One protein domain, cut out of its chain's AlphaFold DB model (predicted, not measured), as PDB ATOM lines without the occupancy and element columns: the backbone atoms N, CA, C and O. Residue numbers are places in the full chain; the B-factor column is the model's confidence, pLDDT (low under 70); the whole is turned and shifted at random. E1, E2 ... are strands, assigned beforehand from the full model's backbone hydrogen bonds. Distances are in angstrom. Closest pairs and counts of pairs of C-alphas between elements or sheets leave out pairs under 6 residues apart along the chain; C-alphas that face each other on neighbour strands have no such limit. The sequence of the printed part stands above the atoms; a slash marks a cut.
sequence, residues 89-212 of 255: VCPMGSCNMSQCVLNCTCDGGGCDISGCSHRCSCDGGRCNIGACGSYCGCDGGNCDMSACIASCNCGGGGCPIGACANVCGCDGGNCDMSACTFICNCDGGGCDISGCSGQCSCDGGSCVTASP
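This is residues 89 to 212 of the 255 residues of the protein "Hypothetical protein" of Ditylum brightwellii (UniProt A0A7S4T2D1). Read on from residue 89 and you will see a chain wound in stacked turns, a flattened solenoid whose turns lie side by side along its longest axis. One wall is the nearly flat sheet E1 E2 E4 E6 E8 E10 E12; facing it, the opposite wall holds the sheet E3 E5 and, farther along, the sheet E7 E9 E11 E13. The printed part has 124 residues, no named helix and thirteen named strands, E1 to E13 in chain order, and each sheet is parallel in the order just given. The class is all strand, with 59 of the 124 residues, under half, in named strands; the whole is compact, with a radius of gyration of the C-alphas of 13.5 A, yet elongated, spanning 43 by 22 by 14 A.

Residues 89 to 102 hold no named element. Find C-alpha 103 at (-22.081, -11.097, 7.050), where E1, residues 103 to 107, begins its 13.3 A run. Then come E2, residues 119 to 123, 13.3 A; E3, residues 126 to 132, 16.7 A; E4, residues 135 to 139, 13.1 A; and E5, residues 142 to 148, 15.6 A. Next read E6, residues 151 to 154; E7, 158 to 160; E8, 167 to 170; E9, 174 to 176; E10, 183 to 187, 13.2 A; E11, 190 to 192; and E12, 199 to 203, 13.0 A. E13, residues 206 to 208, ends at C-alpha 208, (-21.659, 19.091, 19.884).

Start at the seven-strand sheet, whose edge strands are E1 and E12. N 104 and O 119 of E1 and E2 are 2.9 A apart, within hydrogen-bond range, as are N 201 and O 184 of E12 and E10, at 2.8 A. The three sheets make a stack of sheets, face to face in two pairs. E3 E5 faces the large sheet at 8.6 A centre to centre, and E7 E9 E11 E13 faces it at 9.6 A. Look at N 129 and O 144 for E3 and E5, 2.8 A, and at N 159 and O 174 for E7 and E9, 3.1 A. The closest C-alphas of E5 and E7, those of Asn 142 and Gly 158, are 4.7 A apart. Residues 89 to 90 pair, parallel, with residues 105 to 106 of E1.

The two C-alphas farthest apart, those of Met 92 and Pro 212, are 44.2 A apart. The printed part has no cut, and the link E1 to E2, 11 residues, is long. Mean pLDDT of the printed part is 77.9; look for values under 70 at residues 140, 156 to 159, 162 to 165, 204 and 210 to 212.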
ATOM      1  N   VAL A  89     -15.832 -12.457   2.829       84.12
ATOM      2  CA  VAL A  89     -14.599 -11.874   3.359       84.12
ATOM      3  C   VAL A  89     -13.746 -11.364   2.199       84.12
ATOM      4  O   VAL A  89     -13.526 -12.079   1.220       84.12
ATOM      5  N   CYS A  90     -13.274 -10.124   2.302       84.12
ATOM      6  CA  CYS A  90     -12.354  -9.489   1.366       84.12
ATOM      7  C   CYS A  90     -11.109  -9.013   2.120       84.12
ATOM      8  O   CYS A  90     -11.081  -7.875   2.570       84.12
ATOM      9  N   PRO A  91     -10.079  -9.858   2.255       78.62
ATOM     10  CA  PRO A  91      -8.949  -9.586   3.143       78.62
ATOM     11  C   PRO A  91      -7.914  -8.585   2.595       78.62
ATOM     12  O   PRO A  91      -6.965  -8.235   3.293       78.62
ATOM     13  N   MET A  92      -8.021  -8.179   1.324       79.25
ATOM     14  CA  MET A  92      -7.083  -7.241   0.678       79.25
ATOM     15  C   MET A  92      -7.745  -5.937   0.220       79.25
ATOM     16  O   MET A  92      -7.097  -5.109  -0.424       79.25
ATOM     17  N   GLY A  93      -9.028  -5.759   0.525       80.12
ATOM     18  CA  GLY A  93      -9.788  -4.586   0.139       80.12
ATOM     19  C   GLY A  93     -10.200  -4.563  -1.336       80.12
ATOM     20  O   GLY A  93     -10.026  -5.525  -2.081       80.12
ATOM     21  N   SER A  94     -10.752  -3.430  -1.776       82.56
ATOM     22  CA  SER A  94     -11.166  -3.175  -3.169       82.56
ATOM     23  C   SER A  94     -12.179  -4.185  -3.734       82.56
ATOM     24  O   SER A  94     -12.135  -4.525  -4.918       82.56
ATOM     25  N   CYS A  95     -13.107  -4.662  -2.901       79.25
ATOM     26  CA  CYS A  95     -14.159  -5.595  -3.303       79.25
ATOM     27  C   CYS A  95     -15.535  -4.925  -3.389       79.25
ATOM     28  O   CYS A  95     -15.891  -4.096  -2.554       79.25
ATOM     29  N   ASN A  96     -16.351  -5.367  -4.347       82.44
ATOM     30  CA  ASN A  96     -17.784  -5.079  -4.364       82.44
ATOM     31  C   ASN A  96     -18.551  -6.287  -3.805       82.44
ATOM     32  O   ASN A  96     -18.490  -7.378  -4.373       82.44
ATOM     33  N   MET A  97     -19.262  -6.087  -2.696       75.94
ATOM     34  CA  MET A  97     -20.007  -7.124  -1.974       75.94
ATOM     35  C   MET A  97     -21.520  -7.006  -2.181       75.94
ATOM     36  O   MET A  97     -22.295  -7.396  -1.314       75.94
ATOM     37  N   SER A  98     -21.970  -6.501  -3.330       78.06
ATOM     38  CA  SER A  98     -23.398  -6.238  -3.583       78.06
ATOM     39  C   SER A  98     -24.330  -7.451  -3.490       78.06
ATOM     40  O   SER A  98     -25.532  -7.289  -3.306       78.06
ATOM     41  N   GLN A  99     -23.789  -8.665  -3.610       74.81
ATOM     42  CA  GLN A  99     -24.536  -9.925  -3.500       74.81
ATOM     43  C   GLN A  99     -24.459 -10.555  -2.099       74.81
ATOM     44  O   GLN A  99     -25.032 -11.620  -1.860       74.81
ATOM     45  N   CYS A 100     -23.703  -9.942  -1.188       80.06
ATOM     46  CA  CYS A 100     -23.509 -10.459   0.152       80.06
ATOM     47  C   CYS A 100     -24.524  -9.859   1.108       80.06
ATOM     48  O   CYS A 100     -24.542  -8.647   1.286       80.06
ATOM     49  N   VAL A 101     -25.349 -10.698   1.733       79.44
ATOM     50  CA  VAL A 101     -26.504 -10.195   2.487       79.44
ATOM     51  C   VAL A 101     -26.425 -10.412   3.982       79.44
ATOM     52  O   VAL A 101     -27.094  -9.683   4.686       79.44
ATOM     53  N   LEU A 102     -25.654 -11.367   4.508       80.56
ATOM     54  CA  LEU A 102     -25.702 -11.657   5.948       80.56
ATOM     55  C   LEU A 102     -24.525 -11.038   6.704       80.56
ATOM     56  O   LEU A 102     -24.728 -10.164   7.545       80.56
ATOM     57  N   ASN A 103     -23.312 -11.479   6.372       83.50
ATOM     58  CA  ASN A 103     -22.081 -11.097   7.050       83.50
ATOM     59  C   ASN A 103     -21.045 -10.675   6.008       83.50
ATOM     60  O   ASN A 103     -20.690 -11.475   5.143       83.50
ATOM     61  N   CYS A 104     -20.591  -9.429   6.078       84.50
ATOM     62  CA  CYS A 104     -19.637  -8.842   5.141       84.50
ATOM     63  C   CYS A 104     -18.420  -8.334   5.911       84.50
ATOM     64  O   CYS A 104     -18.566  -7.456   6.756       84.50
ATOM     65  N   THR A 105     -17.231  -8.832   5.597       86.56
ATOM     66  CA  THR A 105     -15.978  -8.389   6.217       86.56
ATOM     67  C   THR A 105     -15.018  -7.923   5.135       86.56
ATOM     68  O   THR A 105     -14.677  -8.691   4.236       86.56
ATOM     69  N   CYS A 106     -14.585  -6.670   5.202       84.81
ATOM     70  CA  CYS A 106     -13.580  -6.102   4.316       84.81
ATOM     71  C   CYS A 106     -12.351  -5.676   5.112       84.81
ATOM     72  O   CYS A 106     -12.428  -4.719   5.870       84.81
ATOM     73  N   ASP A 107     -11.214  -6.309   4.859       81.50
ATOM     74  CA  ASP A 107      -9.934  -5.933   5.446       81.50
ATOM     75  C   ASP A 107      -9.084  -5.262   4.357       81.50
ATOM     76  O   ASP A 107      -8.952  -5.786   3.254       81.50
ATOM     77  N   GLY A 108      -8.517  -4.086   4.627       74.25
ATOM     78  CA  GLY A 108      -7.661  -3.326   3.703       74.25
ATOM     79  C   GLY A 108      -8.338  -2.150   2.984       74.25
ATOM     80  O   GLY A 108      -7.655  -1.366   2.319       74.25
ATOM     81  N   GLY A 109      -9.651  -1.977   3.150       78.69
ATOM     82  CA  GLY A 109     -10.408  -0.829   2.645       78.69
ATOM     83  C   GLY A 109     -10.718  -0.824   1.151       78.69
ATOM     84  O   GLY A 109     -10.359  -1.716   0.395       78.69
ATOM     85  N   GLY A 110     -11.423   0.201   0.683       80.06
ATOM     86  CA  GLY A 110     -11.867   0.323  -0.710       80.06
ATOM     87  C   GLY A 110     -13.071  -0.556  -1.056       80.06
ATOM     88  O   GLY A 110     -13.302  -0.814  -2.233       80.06
ATOM     89  N   CYS A 111     -13.808  -1.051  -0.061       80.56
ATOM     90  CA  CYS A 111     -14.950  -1.925  -0.296       80.56
ATOM     91  C   CYS A 111     -16.272  -1.168  -0.411       80.56
ATOM     92  O   CYS A 111     -16.491  -0.154   0.255       80.56
ATOM     93  N   ASP A 112     -17.156  -1.724  -1.233       84.38
ATOM     94  CA  ASP A 112     -18.535  -1.279  -1.407       84.38
ATOM     95  C   ASP A 112     -19.494  -2.398  -0.980       84.38
ATOM     96  O   ASP A 112     -19.549  -3.467  -1.603       84.38
ATOM     97  N   ILE A 113     -20.210  -2.161   0.120       81.25
ATOM     98  CA  ILE A 113     -21.183  -3.066   0.729       81.25
ATOM     99  C   ILE A 113     -22.558  -2.410   0.586       81.25
ATOM    100  O   ILE A 113     -22.977  -1.605   1.417       81.25
ATOM    101  N   SER A 114     -23.282  -2.748  -0.482       79.50
ATOM    102  CA  SER A 114     -24.543  -2.069  -0.803       79.50
ATOM    103  C   SER A 114     -25.713  -2.468   0.102       79.50
ATOM    104  O   SER A 114     -26.632  -1.673   0.290       79.50
ATOM    105  N   GLY A 115     -25.715  -3.682   0.659       74.12
ATOM    106  CA  GLY A 115     -26.829  -4.156   1.480       74.12
ATOM    107  C   GLY A 115     -26.505  -5.421   2.258       74.12
ATOM    108  O   GLY A 115     -26.386  -6.490   1.679       74.12
ATOM    109  N   CYS A 116     -26.411  -5.292   3.575       79.94
ATOM    110  CA  CYS A 116     -26.029  -6.350   4.496       79.94
ATOM    111  C   CYS A 116     -27.018  -6.339   5.677       79.94
ATOM    112  O   CYS A 116     -27.152  -5.379   6.423       79.94
ATOM    113  N   SER A 117     -27.818  -7.386   5.822       80.44
ATOM    114  CA  SER A 117     -28.930  -7.451   6.765       80.44
ATOM    115  C   SER A 117     -28.498  -7.684   8.206       80.44
ATOM    116  O   SER A 117     -29.300  -7.424   9.098       80.44
ATOM    117  N   HIS A 118     -27.280  -8.181   8.459       83.56
ATOM    118  CA  HIS A 118     -26.855  -8.509   9.819       83.56
ATOM    119  C   HIS A 118     -25.563  -7.822  10.256       83.56
ATOM    120  O   HIS A 118     -25.657  -6.866  11.028       83.56
ATOM    121  N   ARG A 119     -24.384  -8.281   9.818       83.31
ATOM    122  CA  ARG A 119     -23.101  -7.759  10.309       83.31
ATOM    123  C   ARG A 119     -22.175  -7.339   9.183       83.31
ATOM    124  O   ARG A 119     -21.816  -8.150   8.337       83.31
ATOM    125  N   CYS A 120     -21.725  -6.095   9.216       84.94
ATOM    126  CA  CYS A 120     -20.788  -5.570   8.238       84.94
ATOM    127  C   CYS A 120     -19.586  -4.968   8.980       84.94
ATOM    128  O   CYS A 120     -19.764  -4.178   9.901       84.94
ATOM    129  N   SER A 121     -18.373  -5.376   8.620       86.38
ATOM    130  CA  SER A 121     -17.124  -4.876   9.199       86.38
ATOM    131  C   SER A 121     -16.224  -4.388   8.079       86.38
ATOM    132  O   SER A 121     -16.065  -5.084   7.071       86.38
ATOM    133  N   CYS A 122     -15.646  -3.207   8.246       84.19
ATOM    134  CA  CYS A 122     -14.581  -2.727   7.386       84.19
ATOM    135  C   CYS A 122     -13.388  -2.269   8.218       84.19
ATOM    136  O   CYS A 122     -13.496  -1.311   8.976       84.19
ATOM    137  N   ASP A 123     -12.245  -2.896   7.990       83.94
ATOM    138  CA  ASP A 123     -11.008  -2.583   8.681       83.94
ATOM    139  C   ASP A 123     -10.029  -1.976   7.668       83.94
ATOM    140  O   ASP A 123      -9.603  -2.625   6.708       83.94
ATOM    141  N   GLY A 124      -9.653  -0.713   7.865       71.94
ATOM    142  CA  GLY A 124      -8.714   0.003   7.006       71.94
ATOM    143  C   GLY A 124      -9.355   0.804   5.863       71.94
ATOM    144  O   GLY A 124     -10.321   0.404   5.224       71.94
ATOM    145  N   GLY A 125      -8.733   1.935   5.516       78.75
ATOM    146  CA  GLY A 125      -8.943   2.631   4.240       78.75
ATOM    147  C   GLY A 125     -10.273   3.384   4.102       78.75
ATOM    148  O   GLY A 125     -10.642   4.171   4.966       78.75
ATOM    149  N   ARG A 126     -10.932   3.269   2.939       81.00
ATOM    150  CA  ARG A 126     -12.228   3.918   2.661       81.00
ATOM    151  C   ARG A 126     -13.295   2.882   2.368       81.00
ATOM    152  O   ARG A 126     -13.137   2.163   1.391       81.00
ATOM    153  N   CYS A 127     -14.381   2.845   3.125       79.75
ATOM    154  CA  CYS A 127     -15.477   1.913   2.868       79.75
ATOM    155  C   CYS A 127     -16.804   2.634   2.702       79.75
ATOM    156  O   CYS A 127     -17.058   3.647   3.350       79.75
ATOM    157  N   ASN A 128     -17.645   2.096   1.824       83.75
ATOM    158  CA  ASN A 128     -19.025   2.520   1.684       83.75
ATOM    159  C   ASN A 128     -19.935   1.379   2.133       83.75
ATOM    160  O   ASN A 128     -19.891   0.287   1.564       83.75
ATOM    161  N   ILE A 129     -20.714   1.627   3.181       79.31
ATOM    162  CA  ILE A 129     -21.707   0.702   3.709       79.31
ATOM    163  C   ILE A 129     -23.076   1.359   3.531       79.31
ATOM    164  O   ILE A 129     -23.476   2.228   4.306       79.31
ATOM    165  N   GLY A 130     -23.796   0.929   2.494       75.94
ATOM    166  CA  GLY A 130     -25.073   1.520   2.106       75.94
ATOM    167  C   GLY A 130     -26.178   1.260   3.128       75.94
ATOM    168  O   GLY A 130     -26.705   2.195   3.728       75.94
ATOM    169  N   ALA A 131     -26.537  -0.011   3.330       78.44
ATOM    170  CA  ALA A 131     -27.584  -0.416   4.266       78.44
ATOM    171  C   ALA A 131     -27.158  -1.620   5.115       78.44
ATOM    172  O   ALA A 131     -26.717  -2.643   4.590       78.44
ATOM    173  N   CYS A 132     -27.339  -1.493   6.427       79.25
ATOM    174  CA  CYS A 132     -26.888  -2.422   7.449       79.25
ATOM    175  C   CYS A 132     -27.995  -2.680   8.475       79.25
ATOM    176  O   CYS A 132     -28.464  -1.763   9.151       79.25
ATOM    177  N   GLY A 133     -28.463  -3.923   8.576       73.81
ATOM    178  CA  GLY A 133     -29.656  -4.231   9.369       73.81
ATOM    179  C   GLY A 133     -29.420  -4.335  10.877       73.81
ATOM    180  O   GLY A 133     -30.353  -4.118  11.649       73.81
ATOM    181  N   SER A 134     -28.205  -4.655  11.330       82.62
ATOM    182  CA  SER A 134     -27.920  -4.759  12.768       82.62
ATOM    183  C   SER A 134     -26.619  -4.076  13.156       82.62
ATOM    184  O   SER A 134     -26.665  -3.024  13.782       82.62
ATOM    185  N   TYR A 135     -25.477  -4.650  12.793       83.50
ATOM    186  CA  TYR A 135     -24.177  -4.260  13.322       83.50
ATOM    187  C   TYR A 135     -23.259  -3.799  12.206       83.50
ATOM    188  O   TYR A 135     -22.946  -4.580  11.308       83.50
ATOM    189  N   CYS A 136     -22.778  -2.568  12.307       83.81
ATOM    190  CA  CYS A 136     -21.758  -2.041  11.424       83.81
ATOM    191  C   CYS A 136     -20.534  -1.574  12.200       83.81
ATOM    192  O   CYS A 136     -20.644  -0.802  13.146       83.81
ATOM    193  N   GLY A 137     -19.369  -2.071  11.808       84.94
ATOM    194  CA  GLY A 137     -18.079  -1.679  12.358       84.94
ATOM    195  C   GLY A 137     -17.201  -1.092  11.266       84.94
ATOM    196  O   GLY A 137     -17.159  -1.617  10.151       84.94
ATOM    197  N   CYS A 138     -16.510  -0.009  11.589       83.19
ATOM    198  CA  CYS A 138     -15.435   0.527  10.779       83.19
ATOM    199  C   CYS A 138     -14.224   0.808  11.659       83.19
ATOM    200  O   CYS A 138     -14.253   1.761  12.433       83.19
ATOM    201  N   ASP A 139     -13.153   0.039  11.501       81.00
ATOM    202  CA  ASP A 139     -11.929   0.235  12.267       81.00
ATOM    203  C   ASP A 139     -10.833   0.829  11.377       81.00
ATOM    204  O   ASP A 139     -10.277   0.186  10.488       81.00
ATOM    205  N   GLY A 140     -10.506   2.099  11.632       66.50
ATOM    206  CA  GLY A 140      -9.404   2.809  10.991       66.50
ATOM    207  C   GLY A 140      -9.673   3.204   9.539       66.50
ATOM    208  O   GLY A 140      -9.336   2.480   8.606       66.50
ATOM    209  N   GLY A 141     -10.169   4.418   9.309       72.94
ATOM    210  CA  GLY A 141     -10.355   4.917   7.949       72.94
ATOM    211  C   GLY A 141     -11.469   5.942   7.812       72.94
ATOM    212  O   GLY A 141     -11.956   6.488   8.787       72.94
ATOM    213  N   ASN A 142     -11.885   6.225   6.579       77.00
ATOM    214  CA  ASN A 142     -13.113   6.989   6.353       77.00
ATOM    215  C   ASN A 142     -14.198   6.034   5.868       77.00
ATOM    216  O   ASN A 142     -14.117   5.543   4.738       77.00
ATOM    217  N   CYS A 143     -15.212   5.805   6.691       75.31
ATOM    218  CA  CYS A 143     -16.340   4.956   6.337       75.31
ATOM    219  C   CYS A 143     -17.615   5.772   6.225       75.31
ATOM    220  O   CYS A 143     -17.988   6.472   7.160       75.31
ATOM    221  N   ASP A 144     -18.298   5.643   5.096       79.62
ATOM    222  CA  ASP A 144     -19.663   6.133   4.952       79.62
ATOM    223  C   ASP A 144     -20.622   5.028   5.400       79.62
ATOM    224  O   ASP A 144     -20.677   3.965   4.779       79.62
ATOM    225  N   MET A 145     -21.322   5.258   6.512       74.25
ATOM    226  CA  MET A 145     -22.331   4.353   7.058       74.25
ATOM    227  C   MET A 145     -23.699   5.011   6.906       74.25
ATOM    228  O   MET A 145     -24.281   5.533   7.861       74.25
ATOM    229  N   SER A 146     -24.208   5.009   5.676       71.31
ATOM    230  CA  SER A 146     -25.389   5.793   5.315       71.31
ATOM    231  C   SER A 146     -26.657   5.332   6.048       71.31
ATOM    232  O   SER A 146     -27.463   6.168   6.453       71.31
ATOM    233  N   ALA A 147     -26.838   4.025   6.273       70.94
ATOM    234  CA  ALA A 147     -27.977   3.496   7.027       70.94
ATOM    235  C   ALA A 147     -27.612   2.222   7.801       70.94
ATOM    236  O   ALA A 147     -27.446   1.156   7.216       70.94
ATOM    237  N   CYS A 148     -27.524   2.308   9.127       75.69
ATOM    238  CA  CYS A 148     -27.180   1.185   9.999       75.69
ATOM    239  C   CYS A 148     -28.142   1.144  11.188       75.69
ATOM    240  O   CYS A 148     -28.060   1.953  12.095       75.69
ATOM    241  N   ILE A 149     -29.092   0.210  11.195       74.56
ATOM    242  CA  ILE A 149     -30.318   0.353  11.996       74.56
ATOM    243  C   ILE A 149     -30.075   0.245  13.510       74.56
ATOM    244  O   ILE A 149     -30.680   1.004  14.269       74.56
ATOM    245  N   ALA A 150     -29.229  -0.682  13.972       80.38
ATOM    246  CA  ALA A 150     -29.119  -0.971  15.404       80.38
ATOM    247  C   ALA A 150     -27.833  -0.439  16.042       80.38
ATOM    248  O   ALA A 150     -27.912   0.332  16.995       80.38
ATOM    249  N   SER A 151     -26.663  -0.847  15.561       83.06
ATOM    250  CA  SER A 151     -25.399  -0.552  16.229       83.06
ATOM    251  C   SER A 151     -24.304  -0.227  15.231       83.06
ATOM    252  O   SER A 151     -23.957  -1.080  14.416       83.06
ATOM    253  N   CYS A 152     -23.733   0.972  15.325       82.38
ATOM    254  CA  CYS A 152     -22.617   1.383  14.484       82.38
ATOM    255  C   CYS A 152     -21.422   1.794  15.348       82.38
ATOM    256  O   CYS A 152     -21.579   2.549  16.304       82.38
ATOM    257  N   ASN A 153     -20.232   1.305  15.015       85.50
ATOM    258  CA  ASN A 153     -18.985   1.689  15.668       85.50
ATOM    259  C   ASN A 153     -17.981   2.182  14.618       85.50
ATOM    260  O   ASN A 153     -17.811   1.536  13.584       85.50
ATOM    261  N   CYS A 154     -17.346   3.322  14.879       81.50
ATOM    262  CA  CYS A 154     -16.224   3.837  14.110       81.50
ATOM    263  C   CYS A 154     -14.982   3.996  15.004       81.50
ATOM    264  O   CYS A 154     -14.914   4.913  15.815       81.50
ATOM    265  N   GLY A 155     -13.972   3.152  14.806       74.69
ATOM    266  CA  GLY A 155     -12.704   3.148  15.540       74.69
ATOM    267  C   GLY A 155     -11.645   4.140  15.036       74.69
ATOM    268  O   GLY A 155     -10.451   3.931  15.262       74.69
ATOM    269  N   GLY A 156     -12.031   5.173  14.278       67.88
ATOM    270  CA  GLY A 156     -11.123   6.250  13.876       67.88
ATOM    271  C   GLY A 156     -11.291   6.750  12.442       67.88
ATOM    272  O   GLY A 156     -11.485   5.965  11.520       67.88
ATOM    273  N   GLY A 157     -11.096   8.060  12.257       67.56
ATOM    274  CA  GLY A 157     -11.174   8.768  10.972       67.56
ATOM    275  C   GLY A 157     -12.494   9.523  10.789       67.56
ATOM    276  O   GLY A 157     -13.085   9.971  11.765       67.56
ATOM    277  N   GLY A 158     -12.901   9.803   9.552       68.56
ATOM    278  CA  GLY A 158     -14.149  10.515   9.260       68.56
ATOM    279  C   GLY A 158     -15.297   9.542   9.003       68.56
ATOM    280  O   GLY A 158     -15.284   8.886   7.962       68.56
ATOM    281  N   CYS A 159     -16.284   9.488   9.898       69.94
ATOM    282  CA  CYS A 159     -17.416   8.560   9.809       69.94
ATOM    283  C   CYS A 159     -18.761   9.293   9.917       69.94
ATOM    284  O   CYS A 159     -19.241   9.531  11.030       69.94
ATOM    285  N   PRO A 160     -19.398   9.664   8.794       71.31
ATOM    286  CA  PRO A 160     -20.798  10.060   8.816       71.31
ATOM    287  C   PRO A 160     -21.683   8.833   9.078       71.31
ATOM    288  O   PRO A 160     -21.700   7.887   8.287       71.31
ATOM    289  N   ILE A 161     -22.419   8.847  10.191       70.44
ATOM    290  CA  ILE A 161     -23.423   7.833  10.527       70.44
ATOM    291  C   ILE A 161     -24.793   8.437  10.209       70.44
ATOM    292  O   ILE A 161     -25.353   9.204  10.989       70.44
ATOM    293  N   GLY A 162     -25.325   8.116   9.027       63.44
ATOM    294  CA  GLY A 162     -26.505   8.798   8.479       63.44
ATOM    295  C   GLY A 162     -27.827   8.433   9.161       63.44
ATOM    296  O   GLY A 162     -28.689   9.287   9.342       63.44
ATOM    297  N   ALA A 163     -28.003   7.170   9.549       65.69
ATOM    298  CA  ALA A 163     -29.207   6.702  10.232       65.69
ATOM    299  C   ALA A 163     -28.873   5.508  11.121       65.69
ATOM    300  O   ALA A 163     -28.936   4.364  10.666       65.69
ATOM    301  N   CYS A 164     -28.520   5.773  12.381       68.50
ATOM    302  CA  CYS A 164     -28.413   4.740  13.401       68.50
ATOM    303  C   CYS A 164     -29.382   4.981  14.535       68.50
ATOM    304  O   CYS A 164     -29.353   6.036  15.140       68.50
ATOM    305  N   ALA A 165     -30.263   4.027  14.830       64.38
ATOM    306  CA  ALA A 165     -31.319   4.289  15.796       64.38
ATOM    307  C   ALA A 165     -30.858   4.066  17.242       64.38
ATOM    308  O   ALA A 165     -31.208   4.866  18.109       64.38
ATOM    309  N   ASN A 166     -30.093   3.005  17.526       79.31
ATOM    310  CA  ASN A 166     -29.906   2.546  18.907       79.31
ATOM    311  C   ASN A 166     -28.531   2.852  19.509       79.31
ATOM    312  O   ASN A 166     -28.481   3.520  20.534       79.31
ATOM    313  N   VAL A 167     -27.432   2.349  18.948       84.56
ATOM    314  CA  VAL A 167     -26.112   2.425  19.598       84.56
ATOM    315  C   VAL A 167     -25.067   2.946  18.626       84.56
ATOM    316  O   VAL A 167     -24.802   2.304  17.615       84.56
ATOM    317  N   CYS A 168     -24.431   4.062  18.956       81.94
ATOM    318  CA  CYS A 168     -23.343   4.628  18.170       81.94
ATOM    319  C   CYS A 168     -22.092   4.777  19.022       81.94
ATOM    320  O   CYS A 168     -22.152   5.316  20.126       81.94
ATOM    321  N   GLY A 169     -20.971   4.290  18.503       84.31
ATOM    322  CA  GLY A 169     -19.644   4.462  19.078       84.31
ATOM    323  C   GLY A 169     -18.723   5.157  18.085       84.31
ATOM    324  O   GLY A 169     -18.747   4.848  16.893       84.31
ATOM    325  N   CYS A 170     -17.921   6.090  18.577       82.56
ATOM    326  CA  CYS A 170     -16.836   6.696  17.830       82.56
ATOM    327  C   CYS A 170     -15.601   6.769  18.725       82.56
ATOM    328  O   CYS A 170     -15.587   7.556  19.669       82.56
ATOM    329  N   ASP A 171     -14.573   5.990  18.408       81.62
ATOM    330  CA  ASP A 171     -13.308   5.963  19.138       81.62
ATOM    331  C   ASP A 171     -12.260   6.748  18.323       81.62
ATOM    332  O   ASP A 171     -11.383   6.195  17.655       81.62
ATOM    333  N   GLY A 172     -12.381   8.080  18.337       72.75
ATOM    334  CA  GLY A 172     -11.474   9.015  17.671       72.75
ATOM    335  C   GLY A 172     -11.897   9.461  16.264       72.75
ATOM    336  O   GLY A 172     -12.629   8.794  15.543       72.75
ATOM    337  N   GLY A 173     -11.360  10.604  15.815       74.94
ATOM    338  CA  GLY A 173     -11.637  11.163  14.482       74.94
ATOM    339  C   GLY A 173     -12.780  12.180  14.463       74.94
ATOM    340  O   GLY A 173     -13.002  12.855  15.457       74.94
ATOM    341  N   ASN A 174     -13.444  12.366  13.320       76.88
ATOM    342  CA  ASN A 174     -14.607  13.251  13.205       76.88
ATOM    343  C   ASN A 174     -15.844  12.420  12.847       76.88
ATOM    344  O   ASN A 174     -15.955  11.949  11.712       76.88
ATOM    345  N   CYS A 175     -16.765  12.263  13.794       75.44
ATOM    346  CA  CYS A 175     -17.964  11.445  13.634       75.44
ATOM    347  C   CYS A 175     -19.228  12.302  13.706       75.44
ATOM    348  O   CYS A 175     -19.453  13.026  14.676       75.44
ATOM    349  N   ASP A 176     -20.082  12.188  12.694       79.56
ATOM    350  CA  ASP A 176     -21.433  12.746  12.748       79.56
ATOM    351  C   ASP A 176     -22.381  11.644  13.224       79.56
ATOM    352  O   ASP A 176     -22.630  10.683  12.496       79.56
ATOM    353  N   MET A 177     -22.853  11.766  14.466       76.00
ATOM    354  CA  MET A 177     -23.820  10.873  15.109       76.00
ATOM    355  C   MET A 177     -25.147  11.595  15.375       76.00
ATOM    356  O   MET A 177     -25.918  11.180  16.240       76.00
ATOM    357  N   SER A 178     -25.447  12.666  14.635       76.31
ATOM    358  CA  SER A 178     -26.677  13.451  14.801       76.31
ATOM    359  C   SER A 178     -27.958  12.631  14.603       76.31
ATOM    360  O   SER A 178     -29.006  12.987  15.135       76.31
ATOM    361  N   ALA A 179     -27.886  11.505  13.889       77.62
ATOM    362  CA  ALA A 179     -29.003  10.581  13.719       77.62
ATOM    363  C   ALA A 179     -29.147   9.545  14.850       77.62
ATOM    364  O   ALA A 179     -30.141   8.819  14.874       77.62
ATOM    365  N   CYS A 180     -28.178   9.463  15.769       79.44
ATOM    366  CA  CYS A 180     -28.160   8.492  16.857       79.44
ATOM    367  C   CYS A 180     -29.070   8.884  18.011       79.44
ATOM    368  O   CYS A 180     -28.898   9.961  18.573       79.44
ATOM    369  N   THR A 181     -30.013   8.015  18.397       78.69
ATOM    370  CA  THR A 181     -31.078   8.428  19.329       78.69
ATOM    371  C   THR A 181     -30.963   7.888  20.751       78.69
ATOM    372  O   THR A 181     -31.426   8.573  21.663       78.69
ATOM    373  N   PHE A 182     -30.365   6.716  20.995       82.12
ATOM    374  CA  PHE A 182     -30.457   6.068  22.313       82.12
ATOM    375  C   PHE A 182     -29.141   6.044  23.101       82.12
ATOM    376  O   PHE A 182     -29.069   6.673  24.154       82.12
ATOM    377  N   ILE A 183     -28.105   5.352  22.627       84.62
ATOM    378  CA  ILE A 183     -26.787   5.285  23.272       84.62
ATOM    379  C   ILE A 183     -25.745   5.852  22.315       84.62
ATOM    380  O   ILE A 183     -25.577   5.332  21.216       84.62
ATOM    381  N   CYS A 184     -25.027   6.885  22.745       83.00
ATOM    382  CA  CYS A 184     -23.977   7.522  21.957       83.00
ATOM    383  C   CYS A 184     -22.707   7.618  22.799       83.00
ATOM    384  O   CYS A 184     -22.719   8.262  23.847       83.00
ATOM    385  N   ASN A 185     -21.627   6.992  22.341       86.81
ATOM    386  CA  ASN A 185     -20.308   7.077  22.952       86.81
ATOM    387  C   ASN A 185     -19.341   7.757  21.981       86.81
ATOM    388  O   ASN A 185     -19.216   7.326  20.836       86.81
ATOM    389  N   CYS A 186     -18.677   8.814  22.430       83.62
ATOM    390  CA  CYS A 186     -17.602   9.458  21.690       83.62
ATOM    391  C   CYS A 186     -16.352   9.495  22.564       83.62
ATOM    392  O   CYS A 186     -16.309  10.259  23.526       83.62
ATOM    393  N   ASP A 187     -15.341   8.722  22.190       82.50
ATOM    394  CA  ASP A 187     -14.063   8.644  22.878       82.50
ATOM    395  C   ASP A 187     -12.971   9.272  21.995       82.50
ATOM    396  O   ASP A 187     -12.309   8.615  21.193       82.50
ATOM    397  N   GLY A 188     -12.769  10.586  22.132       70.56
ATOM    398  CA  GLY A 188     -11.776  11.356  21.378       70.56
ATOM    399  C   GLY A 188     -12.272  11.925  20.040       70.56
ATOM    400  O   GLY A 188     -13.121  11.363  19.361       70.56
ATOM    401  N   GLY A 189     -11.671  13.043  19.605       73.62
ATOM    402  CA  GLY A 189     -11.952  13.650  18.294       73.62
ATOM    403  C   GLY A 189     -13.057  14.719  18.286       73.62
ATOM    404  O   GLY A 189     -13.235  15.435  19.266       73.62
ATOM    405  N   GLY A 190     -13.724  14.928  17.153       77.81
ATOM    406  CA  GLY A 190     -14.852  15.845  16.993       77.81
ATOM    407  C   GLY A 190     -16.144  15.077  16.721       77.81
ATOM    408  O   GLY A 190     -16.281  14.500  15.647       77.81
ATOM    409  N   CYS A 191     -17.102  15.085  17.647       78.50
ATOM    410  CA  CYS A 191     -18.362  14.350  17.487       78.50
ATOM    411  C   CYS A 191     -19.580  15.275  17.514       78.50
ATOM    412  O   CYS A 191     -19.660  16.171  18.350       78.50
ATOM    413  N   ASP A 192     -20.571  15.024  16.663       83.38
ATOM    414  CA  ASP A 192     -21.914  15.593  16.823       83.38
ATOM    415  C   ASP A 192     -22.856  14.528  17.388       83.38
ATOM    416  O   ASP A 192     -23.159  13.552  16.712       83.38
ATOM    417  N   ILE A 193     -23.298  14.704  18.634       79.19
ATOM    418  CA  ILE A 193     -24.249  13.824  19.334       79.19
ATOM    419  C   ILE A 193     -25.566  14.549  19.634       79.19
ATOM    420  O   ILE A 193     -26.275  14.216  20.583       79.19
ATOM    421  N   SER A 194     -25.906  15.571  18.848       82.12
ATOM    422  CA  SER A 194     -27.101  16.392  19.059       82.12
ATOM    423  C   SER A 194     -28.428  15.628  18.999       82.12
ATOM    424  O   SER A 194     -29.388  16.050  19.641       82.12
ATOM    425  N   GLY A 195     -28.490  14.496  18.296       78.00
ATOM    426  CA  GLY A 195     -29.680  13.636  18.242       78.00
ATOM    427  C   GLY A 195     -29.868  12.709  19.440       78.00
ATOM    428  O   GLY A 195     -30.917  12.071  19.560       78.00
ATOM    429  N   CYS A 196     -28.878  12.620  20.328       80.94
ATOM    430  CA  CYS A 196     -28.877  11.608  21.369       80.94
ATOM    431  C   CYS A 196     -29.841  11.965  22.509       80.94
ATOM    432  O   CYS A 196     -29.733  13.022  23.129       80.94
ATOM    433  N   SER A 197     -30.793  11.073  22.787       81.44
ATOM    434  CA  SER A 197     -31.876  11.281  23.762       81.44
ATOM    435  C   SER A 197     -31.797  10.373  24.996       81.44
ATOM    436  O   SER A 197     -32.517  10.605  25.967       81.44
ATOM    437  N   GLY A 198     -30.939   9.347  24.971       83.06
ATOM    438  CA  GLY A 198     -30.739   8.409  26.077       83.06
ATOM    439  C   GLY A 198     -29.412   8.620  26.811       83.06
ATOM    440  O   GLY A 198     -29.221   9.624  27.493       83.06
ATOM    441  N   GLN A 199     -28.514   7.636  26.730       84.19
ATOM    442  CA  GLN A 199     -27.201   7.669  27.374       84.19
ATOM    443  C   GLN A 199     -26.159   8.240  26.416       84.19
ATOM    444  O   GLN A 199     -25.810   7.612  25.421       84.19
ATOM    445  N   CYS A 200     -25.649   9.423  26.734       82.12
ATOM    446  CA  CYS A 200     -24.624  10.089  25.944       82.12
ATOM    447  C   CYS A 200     -23.349  10.197  26.777       82.12
ATOM    448  O   CYS A 200     -23.391  10.775  27.864       82.12
ATOM    449  N   SER A 201     -22.235   9.685  26.265       84.38
ATOM    450  CA  SER A 201     -20.905   9.951  26.810       84.38
ATOM    451  C   SER A 201     -20.036  10.622  25.758       84.38
ATOM    452  O   SER A 201     -20.135  10.340  24.563       84.38
ATOM    453  N   CYS A 202     -19.211  11.550  26.221       82.19
ATOM    454  CA  CYS A 202     -18.215  12.234  25.417       82.19
ATOM    455  C   CYS A 202     -16.953  12.361  26.263       82.19
ATOM    456  O   CYS A 202     -16.860  13.256  27.109       82.19
ATOM    457  N   ASP A 203     -16.000  11.468  26.033       78.31
ATOM    458  CA  ASP A 203     -14.742  11.412  26.754       78.31
ATOM    459  C   ASP A 203     -13.579  11.747  25.813       78.31
ATOM    460  O   ASP A 203     -13.092  10.951  25.018       78.31
ATOM    461  N   GLY A 204     -13.089  12.981  25.930       63.91
ATOM    462  CA  GLY A 204     -11.999  13.493  25.105       63.91
ATOM    463  C   GLY A 204     -12.475  14.050  23.760       63.91
ATOM    464  O   GLY A 204     -13.338  13.496  23.094       63.91
ATOM    465  N   GLY A 205     -11.881  15.172  23.345       71.06
ATOM    466  CA  GLY A 205     -12.257  15.851  22.103       71.06
ATOM    467  C   GLY A 205     -13.290  16.972  22.273       71.06
ATOM    468  O   GLY A 205     -13.441  17.533  23.355       71.06
ATOM    469  N   SER A 206     -13.936  17.369  21.175       77.19
ATOM    470  CA  SER A 206     -14.999  18.382  21.133       77.19
ATOM    471  C   SER A 206     -16.305  17.733  20.692       77.19
ATOM    472  O   SER A 206     -16.407  17.288  19.553       77.19
ATOM    473  N   CYS A 207     -17.311  17.722  21.567       76.38
ATOM    474  CA  CYS A 207     -18.637  17.214  21.231       76.38
ATOM    475  C   CYS A 207     -19.655  18.341  21.091       76.38
ATOM    476  O   CYS A 207     -19.764  19.210  21.961       76.38
ATOM    477  N   VAL A 208     -20.440  18.300  20.019       80.12
ATOM    478  CA  VAL A 208     -21.659  19.091  19.884       80.12
ATOM    479  C   VAL A 208     -22.787  18.289  20.518       80.12
ATOM    480  O   VAL A 208     -23.114  17.192  20.079       80.12
ATOM    481  N   THR A 209     -23.359  18.826  21.589       72.56
ATOM    482  CA  THR A 209     -24.569  18.292  22.218       72.56
ATOM    483  C   THR A 209     -25.719  19.243  21.920       72.56
ATOM    484  O   THR A 209     -25.541  20.465  21.926       72.56
ATOM    485  N   ALA A 210     -26.914  18.709  21.674       60.75
ATOM    486  CA  ALA A 210     -28.110  19.528  21.775       60.75
ATOM    487  C   ALA A 210     -28.207  19.965  23.240       60.75
ATOM    488  O   ALA A 210     -28.155  19.131  24.141       60.75
ATOM    489  N   SER A 211     -28.258  21.278  23.469       40.16
ATOM    490  CA  SER A 211     -28.310  21.887  24.801       40.16
ATOM    491  C   SER A 211     -29.215  21.078  25.748       40.16
ATOM    492  O   SER A 211     -30.397  20.905  25.439       40.16
ATOM    493  N   PRO A 212     -28.712  20.583  26.891       45.38
ATOM    494  CA  PRO A 212     -29.462  19.646  27.710       45.38
ATOM    495  C   PRO A 212     -30.636  20.346  28.397       45.38
ATOM    496  O   PRO A 212     -30.462  21.349  29.094       45.38
TER     497      PRO A 212